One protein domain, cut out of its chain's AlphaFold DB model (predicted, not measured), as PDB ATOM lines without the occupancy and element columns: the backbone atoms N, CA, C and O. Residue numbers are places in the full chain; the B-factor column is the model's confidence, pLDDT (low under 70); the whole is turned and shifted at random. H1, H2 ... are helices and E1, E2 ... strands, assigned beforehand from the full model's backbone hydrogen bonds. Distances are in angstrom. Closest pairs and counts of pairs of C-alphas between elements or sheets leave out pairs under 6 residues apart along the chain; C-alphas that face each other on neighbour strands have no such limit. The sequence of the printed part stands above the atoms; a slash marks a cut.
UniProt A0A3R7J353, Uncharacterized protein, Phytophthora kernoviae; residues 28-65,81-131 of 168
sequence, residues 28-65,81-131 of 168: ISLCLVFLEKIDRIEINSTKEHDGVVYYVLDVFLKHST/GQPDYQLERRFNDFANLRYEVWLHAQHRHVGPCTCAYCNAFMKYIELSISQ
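Overview. This is residues 28 to 65 and 81 to 131 of the 168 residues of an uncharacterized protein of Phytophthora kernoviae (UniProt A0A3R7J353). A narrow, strongly twisted sheet of three strands stands at one end, and H2 leads away from it as a long arm that folds back through H3 into a helical hairpin. H1 is joined to the start of E1, and its residues 28 to 33 stick out free. The 89 printed residues include three named helices and three named strands, along the chain H1 E1 E2 E3 H2 H3; the sheet's order is E1 E2 E3, antiparallel, and the class is mixed. The whole is loose, with a radius of gyration of the C-alphas of 16.3 A, and flat, spanning 46 by 42 by 21 A.

Arrangement. Begin at the inner strand E2, residues 52 to 61. Edge strand E1, residues 38 to 49, forms a hairpin with it; look at N 54 and O 47, 2.8 A apart. On the other side of E2 is edge strand E3, residues 85 to 90, antiparallel to it, with N 57 and O 87 2.8 A apart. H2, residues 91 to 107, only grazes the sheet with residues 91 to 94. H3, residues 116 to 129, touches H2, the closest C-alphas being those of Ala 105 and Cys 118, 5.4 A apart; this helical hairpin runs opposite ways at a tilt of 36 degrees, only just steep. H1, residues 28 to 36, is not on the sheet and is apart from H2 and H3. In H1, H2 and H3 every O i to N i+4 pair is within hydrogen-bond range.

Along the chain. Find C-alpha 28 at (-19.206, -32.054, 28.393), where H1 begins, 12.2 A long. E1 covers 27.5 A and bends by 62 degrees at residue 45; E2 covers 28.2 A and E3 17.0 A. From C-alpha 91 at (-13.268, -8.395, 37.846), H2 runs 24.7 A. H3 runs 20.1 A to C-alpha 129 at (-25.920, -9.847, 43.444).

Size, cuts and confidence. The C-alphas of Asp 50 and Pro 112 are the two farthest apart, 48.8 A. Residues 66 to 80 are not printed, and C-alphas 65 and 81 are 14.9 A apart across this cut. Of the links printed whole, none is long. The model's pLDDT is under 70 at residues 65, 110 to 113 and 128 to 131.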
ATOM      1  N   ILE A  28     -18.865 -32.416  27.009       76.31
ATOM      2  CA  ILE A  28     -19.206 -32.054  28.393       76.31
ATOM      3  C   ILE A  28     -18.495 -32.980  29.381       76.31
ATOM      4  O   ILE A  28     -17.995 -32.517  30.402       76.31
ATOM      5  N   SER A  29     -18.386 -34.271  29.055       77.81
ATOM      6  CA  SER A  29     -17.678 -35.246  29.883       77.81
ATOM      7  C   SER A  29     -16.209 -34.857  30.079       77.81
ATOM      8  O   SER A  29     -15.698 -34.994  31.182       77.81
ATOM      9  N   LEU A  30     -15.545 -34.296  29.061       81.81
ATOM     10  CA  LEU A  30     -14.163 -33.815  29.187       81.81
ATOM     11  C   LEU A  30     -14.052 -32.600  30.119       81.81
ATOM     12  O   LEU A  30     -13.145 -32.548  30.947       81.81
ATOM     13  N   CYS A  31     -14.986 -31.649  30.021       83.38
ATOM     14  CA  CYS A  31     -15.017 -30.486  30.910       83.38
ATOM     15  C   CYS A  31     -15.249 -30.894  32.369       83.38
ATOM     16  O   CYS A  31     -14.594 -30.371  33.264       83.38
ATOM     17  N   LEU A  32     -16.151 -31.851  32.612       84.88
ATOM     18  CA  LEU A  32     -16.420 -32.361  33.957       84.88
ATOM     19  C   LEU A  32     -15.206 -33.090  34.536       84.88
ATOM     20  O   LEU A  32     -14.839 -32.824  35.673       84.88
ATOM     21  N   VAL A  33     -14.536 -33.924  33.735       86.38
ATOM     22  CA  VAL A  33     -13.296 -34.601  34.146       86.38
ATOM     23  C   VAL A  33     -12.193 -33.595  34.474       86.38
ATOM     24  O   VAL A  33     -11.395 -33.830  35.376       86.38
ATOM     25  N   PHE A  34     -12.122 -32.465  33.766       87.50
ATOM     26  CA  PHE A  34     -11.189 -31.397  34.118       87.50
ATOM     27  C   PHE A  34     -11.554 -30.736  35.454       87.50
ATOM     28  O   PHE A  34     -10.698 -30.632  36.326       87.50
ATOM     29  N   LEU A  35     -12.815 -30.333  35.638       90.00
ATOM     30  CA  LEU A  35     -13.270 -29.689  36.876       90.00
ATOM     31  C   LEU A  35     -13.135 -30.608  38.094       90.00
ATOM     32  O   LEU A  35     -12.811 -30.142  39.179       90.00
ATOM     33  N   GLU A  36     -13.328 -31.913  37.917       89.75
ATOM     34  CA  GLU A  36     -13.183 -32.905  38.982       89.75
ATOM     35  C   GLU A  36     -11.752 -32.980  39.533       89.75
ATOM     36  O   GLU A  36     -11.572 -33.282  40.717       89.75
ATOM     37  N   LYS A  37     -10.747 -32.660  38.704       91.06
ATOM     38  CA  LYS A  37      -9.336 -32.608  39.112       91.06
ATOM     39  C   LYS A  37      -9.014 -31.406  39.985       91.06
ATOM     40  O   LYS A  37      -7.985 -31.441  40.645       91.06
ATOM     41  N   ILE A  38      -9.835 -30.361  39.990       91.69
ATOM     42  CA  ILE A  38      -9.599 -29.191  40.835       91.69
ATOM     43  C   ILE A  38      -9.981 -29.559  42.274       91.69
ATOM     44  O   ILE A  38     -11.084 -30.043  42.533       91.69
ATOM     45  N   ASP A  39      -9.046 -29.366  43.201       91.31
ATOM     46  CA  ASP A  39      -9.267 -29.524  44.639       91.31
ATOM     47  C   ASP A  39      -9.891 -28.253  45.214       91.31
ATOM     48  O   ASP A  39     -11.005 -28.268  45.738       91.31
ATOM     49  N   ARG A  40      -9.201 -27.122  45.033       91.06
ATOM     50  CA  ARG A  40      -9.663 -25.802  45.466       91.06
ATOM     51  C   ARG A  40      -9.037 -24.687  44.636       91.06
ATOM     52  O   ARG A  40      -8.030 -24.882  43.954       91.06
ATOM     53  N   ILE A  41      -9.654 -23.514  44.712       92.25
ATOM     54  CA  ILE A  41      -9.164 -22.273  44.116       92.25
ATOM     55  C   ILE A  41      -9.173 -21.210  45.208       92.25
ATOM     56  O   ILE A  41     -10.184 -21.047  45.894       92.25
ATOM     57  N   GLU A  42      -8.074 -20.484  45.348       91.25
ATOM     58  CA  GLU A  42      -7.927 -19.392  46.307       91.25
ATOM     59  C   GLU A  42      -7.620 -18.084  45.568       91.25
ATOM     60  O   GLU A  42      -7.000 -18.084  44.506       91.25
ATOM     61  N   ILE A  43      -8.084 -16.956  46.111       90.69
ATOM     62  CA  ILE A  43      -7.752 -15.619  45.607       90.69
ATOM     63  C   ILE A  43      -7.026 -14.895  46.731       90.69
ATOM     64  O   ILE A  43      -7.658 -14.313  47.610       90.69
ATOM     65  N   ASN A  44      -5.698 -14.971  46.710       84.06
ATOM     66  CA  ASN A  44      -4.858 -14.500  47.811       84.06
ATOM     67  C   ASN A  44      -4.198 -13.143  47.532       84.06
ATOM     68  O   ASN A  44      -3.739 -12.477  48.457       84.06
ATOM     69  N   SER A  45      -4.141 -12.711  46.268       88.62
ATOM     70  CA  SER A  45      -3.498 -11.449  45.900       88.62
ATOM     71  C   SER A  45      -4.121 -10.793  44.671       88.62
ATOM     72  O   SER A  45      -4.875 -11.404  43.906       88.62
ATOM     73  N   THR A  46      -3.793  -9.518  44.484       93.38
ATOM     74  CA  THR A  46      -4.129  -8.737  43.295       93.38
ATOM     75  C   THR A  46      -2.876  -8.103  42.712       93.38
ATOM     76  O   THR A  46      -2.008  -7.661  43.463       93.38
ATOM     77  N   LYS A  47      -2.809  -8.007  41.387       93.19
ATOM     78  CA  LYS A  47      -1.768  -7.296  40.643       93.19
ATOM     79  C   LYS A  47      -2.389  -6.165  39.843       93.19
ATOM     80  O   LYS A  47      -3.509  -6.296  39.355       93.19
ATOM     81  N   GLU A  48      -1.665  -5.066  39.705       94.69
ATOM     82  CA  GLU A  48      -2.077  -3.950  38.861       94.69
ATOM     83  C   GLU A  48      -1.138  -3.855  37.661       94.69
ATOM     84  O   GLU A  48       0.080  -3.768  37.817       94.69
ATOM     85  N   HIS A  49      -1.722  -3.883  36.466       91.25
ATOM     86  CA  HIS A  49      -1.017  -3.694  35.204       91.25
ATOM     87  C   HIS A  49      -1.763  -2.629  34.404       91.25
ATOM     88  O   HIS A  49      -2.962  -2.777  34.160       91.25
ATOM     89  N   ASP A  50      -1.075  -1.544  34.041       92.94
ATOM     90  CA  ASP A  50      -1.618  -0.434  33.245       92.94
ATOM     91  C   ASP A  50      -2.935   0.152  33.799       92.94
ATOM     92  O   ASP A  50      -3.876   0.439  33.058       92.94
ATOM     93  N   GLY A  51      -3.032   0.295  35.127       91.62
ATOM     94  CA  GLY A  51      -4.228   0.816  35.805       91.62
ATOM     95  C   GLY A  51      -5.392  -0.176  35.903       91.62
ATOM     96  O   GLY A  51      -6.498   0.195  36.300       91.62
ATOM     97  N   VAL A  52      -5.176  -1.443  35.535       91.69
ATOM     98  CA  VAL A  52      -6.184  -2.502  35.590       91.69
ATOM     99  C   VAL A  52      -5.821  -3.521  36.665       91.69
ATOM    100  O   VAL A  52      -4.726  -4.081  36.667       91.69
ATOM    101  N   VAL A  53      -6.773  -3.795  37.561       92.88
ATOM    102  CA  VAL A  53      -6.610  -4.771  38.645       92.88
ATOM    103  C   VAL A  53      -6.933  -6.184  38.156       92.88
ATOM    104  O   VAL A  53      -8.036  -6.464  37.670       92.88
ATOM    105  N   TYR A  54      -5.978  -7.082  38.356       95.00
ATOM    106  CA  TYR A  54      -6.086  -8.517  38.148       95.00
ATOM    107  C   TYR A  54      -6.065  -9.231  39.497       95.00
ATOM    108  O   TYR A  54      -5.217  -8.969  40.344       95.00
ATOM    109  N   TYR A  55      -6.993 -10.155  39.693       94.56
ATOM    110  CA  TYR A  55      -7.000 -11.089  40.808       94.56
ATOM    111  C   TYR A  55      -6.150 -12.296  40.430       94.56
ATOM    112  O   TYR A  55      -6.325 -12.853  39.343       94.56
ATOM    113  N   VAL A  56      -5.246 -12.695  41.321       94.62
ATOM    114  CA  VAL A  56      -4.426 -13.896  41.157       94.62
ATOM    115  C   VAL A  56      -5.187 -15.070  41.759       94.62
ATOM    116  O   VAL A  56      -5.480 -15.078  42.954       94.62
ATOM    117  N   LEU A  57      -5.541 -16.032  40.912       94.94
ATOM    118  CA  LEU A  57      -6.201 -17.271  41.293       94.94
ATOM    119  C   LEU A  57      -5.140 -18.352  41.442       94.94
ATOM    120  O   LEU A  57      -4.551 -18.779  40.447       94.94
ATOM    121  N   ASP A  58      -4.960 -18.813  42.668       94.19
ATOM    122  CA  ASP A  58      -4.153 -19.974  43.014       94.19
ATOM    123  C   ASP A  58      -5.003 -21.225  42.814       94.19
ATOM    124  O   ASP A  58      -6.031 -21.394  43.478       94.19
ATOM    125  N   VAL A  59      -4.618 -22.092  41.876       92.81
ATOM    126  CA  VAL A  59      -5.360 -23.322  41.587       92.81
ATOM    127  C   VAL A  59      -4.597 -24.527  42.110       92.81
ATOM    128  O   VAL A  59      -3.431 -24.730  41.781       92.81
ATOM    129  N   PHE A  60      -5.297 -25.337  42.901       91.94
ATOM    130  CA  PHE A  60      -4.790 -26.570  43.486       91.94
ATOM    131  C   PHE A  60      -5.526 -27.759  42.880       91.94
ATOM    132  O   PHE A  60      -6.760 -27.770  42.805       91.94
ATOM    133  N   LEU A  61      -4.779 -28.768  42.452       91.50
ATOM    134  CA  LEU A  61      -5.288 -29.989  41.856       91.50
ATOM    135  C   LEU A  61      -5.285 -31.141  42.865       91.50
ATOM    136  O   LEU A  61      -4.480 -31.220  43.791       91.50
ATOM    137  N   LYS A  62      -6.202 -32.085  42.661       88.62
ATOM    138  CA  LYS A  62      -6.243 -33.342  43.400       88.62
ATOM    139  C   LYS A  62      -5.112 -34.238  42.915       88.62
ATOM    140  O   LYS A  62      -5.161 -34.783  41.812       88.62
ATOM    141  N   HIS A  63      -4.124 -34.451  43.770       82.50
ATOM    142  CA  HIS A  63      -3.070 -35.428  43.534       82.50
ATOM    143  C   HIS A  63      -3.483 -36.781  44.111       82.50
ATOM    144  O   HIS A  63      -3.533 -36.968  45.324       82.50
ATOM    145  N   SER A  64      -3.796 -37.744  43.238       71.12
ATOM    146  CA  SER A  64      -3.980 -39.129  43.669       71.12
ATOM    147  C   SER A  64      -2.614 -39.703  44.036       71.12
ATOM    148  O   SER A  64      -1.792 -39.985  43.163       71.12
ATOM    149  N   THR A  65      -2.340 -39.858  45.330       62.75
ATOM    150  CA  THR A  65      -1.167 -40.607  45.779       62.75
ATOM    151  C   THR A  65      -1.430 -42.082  45.510       62.75
ATOM    152  O   THR A  65      -2.150 -42.741  46.260       62.75
ATOM    153  N   GLY A  81       0.659 -26.255  50.630       70.06
ATOM    154  CA  GLY A  81       1.475 -26.402  49.423       70.06
ATOM    155  C   GLY A  81       1.366 -25.207  48.474       70.06
ATOM    156  O   GLY A  81       0.379 -24.482  48.497       70.06
ATOM    157  N   GLN A  82       2.392 -25.022  47.645       85.94
ATOM    158  CA  GLN A  82       2.405 -24.078  46.526       85.94
ATOM    159  C   GLN A  82       1.262 -24.404  45.540       85.94
ATOM    160  O   GLN A  82       0.959 -25.586  45.362       85.94
ATOM    161  N   PRO A  83       0.623 -23.407  44.899       91.00
ATOM    162  CA  PRO A  83      -0.360 -23.673  43.849       91.00
ATOM    163  C   PRO A  83       0.263 -24.441  42.682       91.00
ATOM    164  O   PRO A  83       1.410 -24.186  42.306       91.00
ATOM    165  N   ASP A  84      -0.517 -25.335  42.075       91.88
ATOM    166  CA  ASP A  84      -0.102 -26.070  40.876       91.88
ATOM    167  C   ASP A  84       0.063 -25.128  39.687       91.88
ATOM    168  O   ASP A  84       0.987 -25.263  38.884       91.88
ATOM    169  N   TYR A  85      -0.833 -24.149  39.582       93.62
ATOM    170  CA  TYR A  85      -0.701 -23.044  38.648       93.62
ATOM    171  C   TYR A  85      -1.475 -21.818  39.124       93.62
ATOM    172  O   TYR A  85      -2.388 -21.902  39.948       93.62
ATOM    173  N   GLN A  86      -1.108 -20.670  38.558       94.44
ATOM    174  CA  GLN A  86      -1.750 -19.389  38.822       94.44
ATOM    175  C   GLN A  86      -2.386 -18.827  37.556       94.44
ATOM    176  O   GLN A  86      -1.863 -18.992  36.452       94.44
ATOM    177  N   LEU A  87      -3.513 -18.143  37.724       94.56
ATOM    178  CA  LEU A  87      -4.188 -17.409  36.660       94.56
ATOM    179  C   LEU A  87      -4.432 -15.972  37.102       94.56
ATOM    180  O   LEU A  87      -4.763 -15.723  38.253       94.56
ATOM    181  N   GLU A  88      -4.358 -15.036  36.165       94.62
ATOM    182  CA  GLU A  88      -4.711 -13.640  36.409       94.62
ATOM    183  C   GLU A  88      -6.026 -13.320  35.704       94.62
ATOM    184  O   GLU A  88      -6.173 -13.551  34.500       94.62
ATOM    185  N   ARG A  89      -7.016 -12.830  36.459       94.75
ATOM    186  CA  ARG A  89      -8.352 -12.511  35.935       94.75
ATOM    187  C   ARG A  89      -8.828 -11.156  36.404       94.75
ATOM    188  O   ARG A  89      -8.644 -10.785  37.557       94.75
ATOM    189  N   ARG A  90      -9.491 -10.422  35.519       93.56
ATOM    190  CA  ARG A  90     -10.108  -9.139  35.863       93.56
ATOM    191  C   ARG A  90     -11.444  -9.374  36.543       93.56
ATOM    192  O   ARG A  90     -12.087 -10.402  36.341       93.56
ATOM    193  N   PHE A  91     -11.923  -8.364  37.264       89.12
ATOM    194  CA  PHE A  91     -13.268  -8.395  37.846       89.12
ATOM    195  C   PHE A  91     -14.345  -8.758  36.805       89.12
ATOM    196  O   PHE A  91     -15.234  -9.569  37.064       89.12
ATOM    197  N   ASN A  92     -14.233  -8.186  35.602       89.44
ATOM    198  CA  ASN A  92     -15.205  -8.394  34.534       89.44
ATOM    199  C   ASN A  92     -15.267  -9.854  34.056       89.44
ATOM    200  O   ASN A  92     -16.331 -10.317  33.661       89.44
ATOM    201  N   ASP A  93     -14.164 -10.601  34.152       92.62
ATOM    202  CA  ASP A  93     -14.138 -12.017  33.778       92.62
ATOM    203  C   ASP A  93     -15.033 -12.844  34.716       92.62
ATOM    204  O   ASP A  93     -15.785 -13.706  34.262       92.62
ATOM    205  N   PHE A  94     -15.027 -12.533  36.018       90.38
ATOM    206  CA  PHE A  94     -15.919 -13.168  36.991       90.38
ATOM    207  C   PHE A  94     -17.381 -12.769  36.786       90.38
ATOM    208  O   PHE A  94     -18.271 -13.614  36.903       90.38
ATOM    209  N   ALA A  95     -17.641 -11.495  36.474       88.81
ATOM    210  CA  ALA A  95     -18.990 -11.011  36.189       88.81
ATOM    211  C   ALA A  95     -19.584 -11.711  34.956       88.81
ATOM    212  O   ALA A  95     -20.716 -12.193  35.011       88.81
ATOM    213  N   ASN A  96     -18.788 -11.845  33.892       91.81
ATOM    214  CA  ASN A  96     -19.167 -12.568  32.685       91.81
ATOM    215  C   ASN A  96     -19.411 -14.049  32.979       91.81
ATOM    216  O   ASN A  96     -20.472 -14.562  32.644       91.81
ATOM    217  N   LEU A  97     -18.489 -14.726  33.678       90.75
ATOM    218  CA  LEU A  97     -18.670 -16.130  34.062       90.75
ATOM    219  C   LEU A  97     -19.982 -16.334  34.830       90.75
ATOM    220  O   LEU A  97     -20.744 -17.254  34.544       90.75
ATOM    221  N   ARG A  98     -20.268 -15.458  35.794       88.81
ATOM    222  CA  ARG A  98     -21.497 -15.509  36.585       88.81
ATOM    223  C   ARG A  98     -22.748 -15.355  35.719       88.81
ATOM    224  O   ARG A  98     -23.710 -16.093  35.918       88.81
ATOM    225  N   TYR A  99     -22.725 -14.408  34.782       89.25
ATOM    226  CA  TYR A  99     -23.817 -14.175  33.843       89.25
ATOM    227  C   TYR A  99     -24.048 -15.383  32.929       89.25
ATOM    228  O   TYR A  99     -25.174 -15.863  32.848       89.25
ATOM    229  N   GLU A 100     -22.992 -15.936  32.328       90.38
ATOM    230  CA  GLU A 100     -23.081 -17.107  31.447       90.38
ATOM    231  C   GLU A 100     -23.678 -18.319  32.173       90.38
ATOM    232  O   GLU A 100     -24.590 -18.975  31.668       90.38
ATOM    233  N   VAL A 101     -23.223 -18.607  33.399       87.94
ATOM    234  CA  VAL A 101     -23.761 -19.738  34.173       87.94
ATOM    235  C   VAL A 101     -25.234 -19.507  34.532       87.94
ATOM    236  O   VAL A 101     -26.033 -20.441  34.440       87.94
ATOM    237  N   TRP A 102     -25.618 -18.280  34.900       88.25
ATOM    238  CA  TRP A 102     -27.020 -17.939  35.154       88.25
ATOM    239  C   TRP A 102     -27.881 -18.088  33.896       88.25
ATOM    240  O   TRP A 102     -28.926 -18.734  33.953       88.25
ATOM    241  N   LEU A 103     -27.418 -17.583  32.751       88.94
ATOM    242  CA  LEU A 103     -28.117 -17.675  31.471       88.94
ATOM    243  C   LEU A 103     -28.313 -19.140  31.055       88.94
ATOM    244  O   LEU A 103     -29.404 -19.547  30.655       88.94
ATOM    245  N   HIS A 104     -27.283 -19.973  31.217       86.56
ATOM    246  CA  HIS A 104     -27.373 -21.409  30.962       86.56
ATOM    247  C   HIS A 104     -28.338 -22.134  31.903       86.56
ATOM    248  O   HIS A 104     -29.045 -23.047  31.462       86.56
ATOM    249  N   ALA A 105     -28.363 -21.761  33.186       85.38
ATOM    250  CA  ALA A 105     -29.323 -22.301  34.141       85.38
ATOM    251  C   ALA A 105     -30.750 -21.905  33.740       85.38
ATOM    252  O   ALA A 105     -31.609 -22.777  33.625       85.38
ATOM    253  N   GLN A 106     -30.978 -20.628  33.425       84.69
ATOM    254  CA  GLN A 106     -32.274 -20.101  33.007       84.69
ATOM    255  C   GLN A 106     -32.790 -20.775  31.730       84.69
ATOM    256  O   GLN A 106     -33.930 -21.235  31.696       84.69
ATOM    257  N   HIS A 107     -31.958 -20.905  30.693       83.44
ATOM    258  CA  HIS A 107     -32.361 -21.529  29.429       83.44
ATOM    259  C   HIS A 107     -32.752 -23.006  29.578       83.44
ATOM    260  O   HIS A 107     -33.626 -23.484  28.858       83.44
ATOM    261  N   ARG A 108     -32.170 -23.733  30.542       75.62
ATOM    262  CA  ARG A 108     -32.582 -25.115  30.858       75.62
ATOM    263  C   ARG A 108     -33.966 -25.220  31.506       75.62
ATOM    264  O   ARG A 108     -34.500 -26.323  31.581       75.62
ATOM    265  N   HIS A 109     -34.535 -24.102  31.948       71.06
ATOM    266  CA  HIS A 109     -35.854 -24.011  32.572       71.06
ATOM    267  C   HIS A 109     -36.936 -23.426  31.657       71.06
ATOM    268  O   HIS A 109     -38.048 -23.164  32.113       71.06
ATOM    269  N   VAL A 110     -36.649 -23.234  30.367       63.59
ATOM    270  CA  VAL A 110     -37.663 -22.829  29.385       63.59
ATOM    271  C   VAL A 110     -38.491 -24.068  29.010       63.59
ATOM    272  O   VAL A 110     -38.220 -24.743  28.022       63.59
ATOM    273  N   GLY A 111     -39.456 -24.431  29.862       67.38
ATOM    274  CA  GLY A 111     -40.336 -25.593  29.688       67.38
ATOM    275  C   GLY A 111     -40.770 -26.232  31.020       67.38
ATOM    276  O   GLY A 111     -40.496 -25.685  32.084       67.38
ATOM    277  N   PRO A 112     -41.418 -27.414  31.004       65.56
ATOM    278  CA  PRO A 112     -41.853 -28.110  32.224       65.56
ATOM    279  C   PRO A 112     -40.689 -28.698  33.047       65.56
ATOM    280  O   PRO A 112     -40.893 -29.223  34.142       65.56
ATOM    281  N   CYS A 113     -39.458 -28.638  32.534       64.81
ATOM    282  CA  CYS A 113     -38.282 -29.185  33.195       64.81
ATOM    283  C   CYS A 113     -37.790 -28.246  34.305       64.81
ATOM    284  O   CYS A 113     -37.140 -27.226  34.071       64.81
ATOM    285  N   THR A 114     -38.058 -28.629  35.552       75.25
ATOM    286  CA  THR A 114     -37.521 -27.953  36.733       75.25
ATOM    287  C   THR A 114     -36.362 -28.764  37.315       75.25
ATOM    288  O   THR A 114     -36.520 -29.864  37.828       75.25
ATOM    289  N   CYS A 115     -35.149 -28.228  37.212       84.81
ATOM    290  CA  CYS A 115     -33.970 -28.729  37.913       84.81
ATOM    291  C   CYS A 115     -33.811 -28.025  39.272       84.81
ATOM    292  O   CYS A 115     -33.572 -26.817  39.329       84.81
ATOM    293  N   ALA A 116     -33.904 -28.781  40.370       85.50
ATOM    294  CA  ALA A 116     -33.768 -28.245  41.727       85.50
ATOM    295  C   ALA A 116     -32.422 -27.525  41.947       85.50
ATOM    296  O   ALA A 116     -32.390 -26.446  42.538       85.50
ATOM    297  N   TYR A 117     -31.332 -28.080  41.403       86.25
ATOM    298  CA  TYR A 117     -30.001 -27.474  41.478       86.25
ATOM    299  C   TYR A 117     -29.943 -26.121  40.765       86.25
ATOM    300  O   TYR A 117     -29.491 -25.138  41.344       86.25
ATOM    301  N   CYS A 118     -30.439 -26.050  39.528       85.81
ATOM    302  CA  CYS A 118     -30.409 -24.815  38.747       85.81
ATOM    303  C   CYS A 118     -31.278 -23.722  39.396       85.81
ATOM    304  O   CYS A 118     -30.854 -22.574  39.450       85.81
ATOM    305  N   ASN A 119     -32.428 -24.069  39.990       84.62
ATOM    306  CA  ASN A 119     -33.259 -23.121  40.744       84.62
ATOM    307  C   ASN A 119     -32.541 -22.594  42.002       84.62
ATOM    308  O   ASN A 119     -32.468 -21.384  42.219       84.62
ATOM    309  N   ALA A 120     -31.957 -23.487  42.809       86.06
ATOM    310  CA  ALA A 120     -31.179 -23.090  43.984       86.06
ATOM    311  C   ALA A 120     -29.985 -22.199  43.602       86.06
ATOM    312  O   ALA A 120     -29.737 -21.183  44.253       86.06
ATOM    313  N   PHE A 121     -29.289 -22.541  42.515       85.00
ATOM    314  CA  PHE A 121     -28.181 -21.757  41.990       85.00
ATOM    315  C   PHE A 121     -28.633 -20.379  41.499       85.00
ATOM    316  O   PHE A 121     -28.052 -19.382  41.911       85.00
ATOM    317  N   MET A 122     -29.690 -20.283  40.688       85.62
ATOM    318  CA  MET A 122     -30.212 -18.993  40.215       85.62
ATOM    319  C   MET A 122     -30.627 -18.088  41.377       85.62
ATOM    320  O   MET A 122     -30.233 -16.926  41.399       85.62
ATOM    321  N   LYS A 123     -31.315 -18.628  42.393       84.81
ATOM    322  CA  LYS A 123     -31.650 -17.880  43.616       84.81
ATOM    323  C   LYS A 123     -30.410 -17.393  44.353       84.81
ATOM    324  O   LYS A 123     -30.362 -16.241  44.771       84.81
ATOM    325  N   TYR A 124     -29.395 -18.244  44.512       84.94
ATOM    326  CA  TYR A 124     -28.117 -17.824  45.090       84.94
ATOM    327  C   TYR A 124     -27.488 -16.695  44.268       84.94
ATOM    328  O   TYR A 124     -27.014 -15.711  44.835       84.94
ATOM    329  N   ILE A 125     -27.521 -16.798  42.937       83.69
ATOM    330  CA  ILE A 125     -26.978 -15.774  42.055       83.69
ATOM    331  C   ILE A 125     -27.745 -14.450  42.188       83.69
ATOM    332  O   ILE A 125     -27.128 -13.397  42.324       83.69
ATOM    333  N   GLU A 126     -29.069 -14.466  42.216       81.88
ATOM    334  CA  GLU A 126     -29.875 -13.256  42.410       81.88
ATOM    335  C   GLU A 126     -29.630 -12.625  43.788       81.88
ATOM    336  O   GLU A 126     -29.378 -11.427  43.893       81.88
ATOM    337  N   LEU A 127     -29.596 -13.434  44.851       77.12
ATOM    338  CA  LEU A 127     -29.396 -12.947  46.218       77.12
ATOM    339  C   LEU A 127     -27.977 -12.436  46.469       77.12
ATOM    340  O   LEU A 127     -27.791 -11.445  47.171       77.12
ATOM    341  N   SER A 128     -26.959 -13.081  45.899       69.44
ATOM    342  CA  SER A 128     -25.571 -12.652  46.080       69.44
ATOM    343  C   SER A 128     -25.169 -11.506  45.135       69.44
ATOM    344  O   SER A 128     -24.111 -10.913  45.331       69.44
ATOM    345  N   ILE A 129     -26.012 -11.139  44.155       58.34
ATOM    346  CA  ILE A 129     -25.920  -9.847  43.444       58.34
ATOM    347  C   ILE A 129     -26.321  -8.693  44.376       58.34
ATOM    348  O   ILE A 129     -25.760  -7.604  44.264       58.34
ATOM    349  N   SER A 130     -27.213  -8.956  45.334       50.94
ATOM    350  CA  SER A 130     -27.704  -7.994  46.329       50.94
ATOM    351  C   SER A 130     -26.789  -7.821  47.547       50.94
ATOM    352  O   SER A 130     -27.124  -7.053  48.449       50.94
ATOM    353  N   GLN A 131     -25.637  -8.502  47.612       45.59
ATOM    354  CA  GLN A 131     -24.648  -8.209  48.651       45.59
ATOM    355  C   GLN A 131     -23.976  -6.860  48.347       45.59
ATOM    356  O   GLN A 131     -23.405  -6.694  47.264       45.59
TER     357      GLN A 131